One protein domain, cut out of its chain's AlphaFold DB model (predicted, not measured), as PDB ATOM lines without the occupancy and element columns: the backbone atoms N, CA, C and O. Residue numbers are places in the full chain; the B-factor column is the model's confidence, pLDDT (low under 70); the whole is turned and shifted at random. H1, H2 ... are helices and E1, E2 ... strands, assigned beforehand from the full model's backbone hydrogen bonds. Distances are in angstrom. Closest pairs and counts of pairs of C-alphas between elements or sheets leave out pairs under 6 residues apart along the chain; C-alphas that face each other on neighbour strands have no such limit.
ATOM      1  N   SER A  74     319.664 241.883 238.684       79.69
ATOM      2  CA  SER A  74     318.990 243.188 238.776       79.69
ATOM      3  C   SER A  74     318.813 243.857 237.408       79.69
ATOM      4  O   SER A  74     317.701 244.240 237.052       79.69
ATOM      5  N   ASP A  75     319.878 243.946 236.608       84.00
ATOM      6  CA  ASP A  75     319.823 244.622 235.303       84.00
ATOM      7  C   ASP A  75     318.992 243.836 234.288       84.00
ATOM      8  O   ASP A  75     318.215 244.407 233.526       84.00
ATOM      9  N   PHE A  76     319.080 242.505 234.337       82.19
ATOM     10  CA  PHE A  76     318.238 241.627 233.533       82.19
ATOM     11  C   PHE A  76     316.752 241.796 233.875       82.19
ATOM     12  O   PHE A  76     315.922 241.873 232.973       82.19
ATOM     13  N   LEU A  77     316.400 241.862 235.164       82.56
ATOM     14  CA  LEU A  77     315.020 242.046 235.617       82.56
ATOM     15  C   LEU A  77     314.486 243.435 235.256       82.56
ATOM     16  O   LEU A  77     313.340 243.533 234.828       82.56
ATOM     17  N   LYS A  78     315.317 244.484 235.346       83.44
ATOM     18  CA  LYS A  78     314.974 245.833 234.869       83.44
ATOM     19  C   LYS A  78     314.699 245.852 233.369       83.44
ATOM     20  O   LYS A  78     313.650 246.332 232.960       83.44
ATOM     21  N   GLN A  79     315.573 245.250 232.563       83.44
ATOM     22  CA  GLN A  79     315.363 245.145 231.117       83.44
ATOM     23  C   GLN A  79     314.073 244.378 230.786       83.44
ATOM     24  O   GLN A  79     313.311 244.776 229.909       83.44
ATOM     25  N   ARG A  80     313.802 243.269 231.486       81.69
ATOM     26  CA  ARG A  80     312.552 242.513 231.309       81.69
ATOM     27  C   ARG A  80     311.331 243.331 231.713       81.69
ATOM     28  O   ARG A  80     310.309 243.235 231.047       81.69
ATOM     29  N   PHE A  81     311.428 244.116 232.781       81.94
ATOM     30  CA  PHE A  81     310.365 245.020 233.198       81.94
ATOM     31  C   PHE A  81     310.087 246.080 232.124       81.94
ATOM     32  O   PHE A  81     308.937 246.239 231.739       81.94
ATOM     33  N   GLU A  82     311.120 246.718 231.566       84.06
ATOM     34  CA  GLU A  82     310.985 247.678 230.458       84.06
ATOM     35  C   GLU A  82     310.330 247.055 229.213       84.06
ATOM     36  O   GLU A  82     309.446 247.654 228.604       84.06
ATOM     37  N   GLU A  83     310.703 245.822 228.859       81.88
ATOM     38  CA  GLU A  83     310.069 245.084 227.758       81.88
ATOM     39  C   GLU A  83     308.589 244.775 228.017       81.88
ATOM     40  O   GLU A  83     307.796 244.774 227.076       81.88
ATOM     41  N   LEU A  84     308.216 244.491 229.269       79.56
ATOM     42  CA  LEU A  84     306.841 244.155 229.642       79.56
ATOM     43  C   LEU A  84     305.926 245.380 229.663       79.56
ATOM     44  O   LEU A  84     304.786 245.275 229.226       79.56
ATOM     45  N   ILE A  85     306.418 246.526 230.138       82.38
ATOM     46  CA  ILE A  85     305.626 247.764 230.193       82.38
ATOM     47  C   ILE A  85     305.516 248.448 228.821       82.38
ATOM     48  O   ILE A  85     304.618 249.264 228.607       82.38
ATOM     49  N   GLY A  86     306.410 248.130 227.878       84.69
ATOM     50  CA  GLY A  86     306.393 248.678 226.523       84.69
ATOM     51  C   GLY A  86     306.565 250.200 226.508       84.69
ATOM     52  O   GLY A  86     307.556 250.728 227.003       84.69
ATOM     53  N   GLU A  87     305.600 250.921 225.931       84.69
ATOM     54  CA  GLU A  87     305.620 252.393 225.867       84.69
ATOM     55  C   GLU A  87     305.061 253.072 227.132       84.69
ATOM     56  O   GLU A  87     305.081 254.303 227.247       84.69
ATOM     57  N   HIS A  88     304.553 252.297 228.096       81.31
ATOM     58  CA  HIS A  88     304.011 252.848 229.332       81.31
ATOM     59  C   HIS A  88     305.130 253.383 230.227       81.31
ATOM     60  O   HIS A  88     306.172 252.759 230.420       81.31
ATOM     61  N   LYS A  89     304.901 254.557 230.824       80.50
ATOM     62  CA  LYS A  89     305.848 255.144 231.771       80.50
ATOM     63  C   LYS A  89     305.665 254.519 233.143       80.50
ATOM     64  O   LYS A  89     304.617 254.697 233.758       80.50
ATOM     65  N   ALA A  90     306.708 253.847 233.620       79.44
ATOM     66  CA  ALA A  90     306.765 253.392 234.997       79.44
ATOM     67  C   ALA A  90     306.805 254.589 235.952       79.44
ATOM     68  O   ALA A  90     307.562 255.543 235.746       79.44
ATOM     69  N   GLY A  91     305.995 254.529 236.999       74.38
ATOM     70  CA  GLY A  91     305.955 255.549 238.035       74.38
ATOM     71  C   GLY A  91     305.488 254.977 239.368       74.38
ATOM     72  O   GLY A  91     305.001 253.844 239.413       74.38
ATOM     73  N   PRO A  92     305.646 255.741 240.456       66.44
ATOM     74  CA  PRO A  92     305.061 255.380 241.735       66.44
ATOM     75  C   PRO A  92     303.536 255.405 241.616       66.44
ATOM     76  O   PRO A  92     302.956 256.367 241.107       66.44
ATOM     77  N   GLN A  93     302.886 254.345 242.083       62.66
ATOM     78  CA  GLN A  93     301.430 254.274 242.165       62.66
ATOM     79  C   GLN A  93     300.969 254.684 243.562       62.66
ATOM     80  O   GLN A  93     301.691 254.495 244.533       62.66
ATOM     81  N   GLU A  94     299.751 255.223 243.677       53.66
ATOM     82  CA  GLU A  94     299.188 255.694 244.957       53.66
ATOM     83  C   GLU A  94     299.067 254.599 246.037       53.66
ATOM     84  O   GLU A  94     298.869 254.912 247.208       53.66
ATOM     85  N   ALA A  95     299.226 253.320 245.682       53.72
ATOM     86  CA  ALA A  95     299.443 252.267 246.665       53.72
ATOM     87  C   ALA A  95     300.875 252.395 247.216       53.72
ATOM     88  O   ALA A  95     301.826 252.052 246.516       53.72
ATOM     89  N   GLU A  96     301.022 252.839 248.472       55.72
ATOM     90  CA  GLU A  96     302.274 253.141 249.216       55.72
ATOM     91  C   GLU A  96     303.377 252.052 249.209       55.72
ATOM     92  O   GLU A  96     304.461 252.223 249.782       55.72
ATOM     93  N   VAL A  97     303.112 250.926 248.560       57.34
ATOM     94  CA  VAL A  97     303.813 249.650 248.640       57.34
ATOM     95  C   VAL A  97     304.741 249.419 247.447       57.34
ATOM     96  O   VAL A  97     305.713 248.685 247.596       57.34
ATOM     97  N   VAL A  98     304.497 250.045 246.281       63.25
ATOM     98  CA  VAL A  98     305.309 249.799 245.070       63.25
ATOM     99  C   VAL A  98     305.946 251.066 244.510       63.25
ATOM    100  O   VAL A  98     305.224 251.965 244.078       63.25
ATOM    101  N   PRO A  99     307.288 251.127 244.424       65.94
ATOM    102  CA  PRO A  99     307.987 252.291 243.889       65.94
ATOM    103  C   PRO A  99     307.817 252.477 242.374       65.94
ATOM    104  O   PRO A  99     307.813 253.613 241.906       65.94
ATOM    105  N   LEU A 100     307.704 251.386 241.604       73.31
ATOM    106  CA  LEU A 100     307.627 251.406 240.139       73.31
ATOM    107  C   LEU A 100     306.577 250.422 239.623       73.31
ATOM    108  O   LEU A 100     306.749 249.204 239.716       73.31
ATOM    109  N   THR A 101     305.514 250.951 239.023       75.69
ATOM    110  CA  THR A 101     304.493 250.157 238.336       75.69
ATOM    111  C   THR A 101     304.184 250.726 236.960       75.69
ATOM    112  O   THR A 101     304.278 251.931 236.729       75.69
ATOM    113  N   ALA A 102     303.826 249.840 236.036       78.25
ATOM    114  CA  ALA A 102     303.180 250.172 234.771       78.25
ATOM    115  C   ALA A 102     302.584 248.895 234.161       78.25
ATOM    116  O   ALA A 102     303.142 247.818 234.337       78.25
ATOM    117  N   ASP A 103     301.447 249.031 233.475       74.81
ATOM    118  CA  ASP A 103     300.798 247.989 232.660       74.81
ATOM    119  C   ASP A 103     300.846 246.563 233.243       74.81
ATOM    120  O   ASP A 103     301.504 245.666 232.720       74.81
ATOM    121  N   GLY A 104     300.214 246.336 234.399       71.25
ATOM    122  CA  GLY A 104     300.178 244.982 234.961       71.25
ATOM    123  C   GLY A 104     301.438 244.565 235.729       71.25
ATOM    124  O   GLY A 104     301.438 243.508 236.366       71.25
ATOM    125  N   CYS A 105     302.513 245.355 235.661       76.31
ATOM    126  CA  CYS A 105     303.839 245.005 236.157       76.31
ATOM    127  C   CYS A 105     304.252 245.887 237.338       76.31
ATOM    128  O   CYS A 105     303.981 247.087 237.380       76.31
ATOM    129  N   ALA A 106     304.966 245.280 238.282       79.38
ATOM    130  CA  ALA A 106     305.521 245.932 239.459       79.38
ATOM    131  C   ALA A 106     306.996 245.542 239.609       79.38
ATOM    132  O   ALA A 106     307.337 244.364 239.479       79.38
ATOM    133  N   LEU A 107     307.854 246.523 239.891       80.12
ATOM    134  CA  LEU A 107     309.275 246.329 240.169       80.12
ATOM    135  C   LEU A 107     309.611 246.907 241.548       80.12
ATOM    136  O   LEU A 107     309.341 248.076 241.817       80.12
ATOM    137  N   PHE A 108     310.195 246.076 242.408       81.62
ATOM    138  CA  PHE A 108     310.572 246.415 243.781       81.62
ATOM    139  C   PHE A 108     311.681 245.481 244.283       81.62
ATOM    140  O   PHE A 108     311.871 244.382 243.747       81.62
ATOM    141  N   THR A 109     312.408 245.903 245.314       80.69
ATOM    142  CA  THR A 109     313.387 245.074 246.025       80.69
ATOM    143  C   THR A 109     312.739 244.269 247.152       80.69
ATOM    144  O   THR A 109     311.572 244.453 247.504       80.69
ATOM    145  N   PHE A 110     313.503 243.340 247.730       79.50
ATOM    146  CA  PHE A 110     313.037 242.564 248.874       79.50
ATOM    147  C   PHE A 110     312.795 243.456 250.097       79.50
ATOM    148  O   PHE A 110     311.793 243.299 250.782       79.50
ATOM    149  N   GLU A 111     313.683 244.413 250.346       79.06
ATOM    150  CA  GLU A 111     313.628 245.338 251.480       79.06
ATOM    151  C   GLU A 111     312.396 246.249 251.384       79.06
ATOM    152  O   GLU A 111     311.679 246.441 252.366       79.06
ATOM    153  N   GLU A 112     312.085 246.730 250.177       75.38
ATOM    154  CA  GLU A 112     310.888 247.537 249.913       75.38
ATOM    155  C   GLU A 112     309.589 246.777 250.213       75.38
ATOM    156  O   GLU A 112     308.604 247.395 250.616       75.38
ATOM    157  N   LEU A 113     309.586 245.448 250.064       75.00
ATOM    158  CA  LEU A 113     308.405 244.611 250.268       75.00
ATOM    159  C   LEU A 113     308.320 243.966 251.664       75.00
ATOM    160  O   LEU A 113     307.223 243.710 252.161       75.00
ATOM    161  N   CYS A 114     309.454 243.636 252.277       74.88
ATOM    162  CA  CYS A 114     309.513 242.784 253.468       74.88
ATOM    163  C   CYS A 114     310.084 243.493 254.702       74.88
ATOM    164  O   CYS A 114     309.824 243.045 255.816       74.88
ATOM    165  N   GLU A 115     310.851 244.574 254.533       77.69
ATOM    166  CA  GLU A 115     311.460 245.320 255.648       77.69
ATOM    167  C   GLU A 115     310.710 246.621 255.978       77.69
ATOM    168  O   GLU A 115     311.082 247.357 256.894       77.69
ATOM    169  N   ARG A 116     309.604 246.890 255.277       76.19
ATOM    170  CA  ARG A 116     308.649 247.955 255.606       76.19
ATOM    171  C   ARG A 116     307.508 247.402 256.475       76.19
ATOM    172  O   ARG A 116     307.153 246.232 256.338       76.19
ATOM    173  N   PRO A 117     306.896 248.220 257.354       74.12
ATOM    174  CA  PRO A 117     305.782 247.804 258.210       74.12
ATOM    175  C   PRO A 117     304.467 247.699 257.416       74.12
ATOM    176  O   PRO A 117     303.522 248.442 257.665       74.12
ATOM    177  N   LEU A 118     304.427 246.798 256.436       72.69
ATOM    178  CA  LEU A 118     303.284 246.569 255.555       72.69
ATOM    179  C   LEU A 118     302.307 245.564 256.184       72.69
ATOM    180  O   LEU A 118     302.707 244.540 256.744       72.69
ATOM    181  N   GLY A 119     301.014 245.858 256.097       66.44
ATOM    182  CA  GLY A 119     299.919 244.989 256.515       66.44
ATOM    183  C   GLY A 119     299.367 244.134 255.370       66.44
ATOM    184  O   GLY A 119     299.696 244.310 254.203       66.44
ATOM    185  N   ALA A 120     298.457 243.206 255.683       66.69
ATOM    186  CA  ALA A 120     297.849 242.327 254.675       66.69
ATOM    187  C   ALA A 120     297.167 243.099 253.524       66.69
ATOM    188  O   ALA A 120     297.246 242.670 252.376       66.69
TER     189      ALA A 120
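Overview. This is residues 74 to 120 of the 196 residues of an uncharacterized protein of Cannabis sativa (UniProt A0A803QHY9). A small antiparallel hairpin, E1 and E2, sits between the longer helix H1, which packs on it, and the short helix H2, farther off. The 47 printed residues include two named helices and two named strands, in the order H1, E1, E2, H2; the class is mixed, with under half of the residues in named elements. The whole is only just compact, close to loose, with radius of gyration of the C-alphas 11.3 A and spans 32 by 23 by 14 A.

Along the chain. H1, residues 74 to 85, is 16.5 A long from C-alpha 74 at (318.990, 243.188, 238.776). E1 is residues 100 to 102, 7.1 A; E2 is 105 to 107, 6.9 A. H2, residues 110 to 114, 5.8 A, ends with C-alpha 114 at (309.513, 242.784, 253.468).

Arrangement. The closest C-alphas of H1 and E2, Ile 85 and Cys 105, are 6.8 A apart. In the hairpin E1 and E2, N 105 and O 102 are within hydrogen-bond range at 2.9 A. H1 and H2 are apart. In both, every O i to N i+4 pair is within hydrogen-bond range.

Size, cuts and confidence. The C-alphas farthest apart, Glu 87 and Pro 117, are 32.7 A apart. The printed part has no cut; H1 to E1 is a long link. Residues 92 to 99 and 119 to 120 have pLDDT under 70.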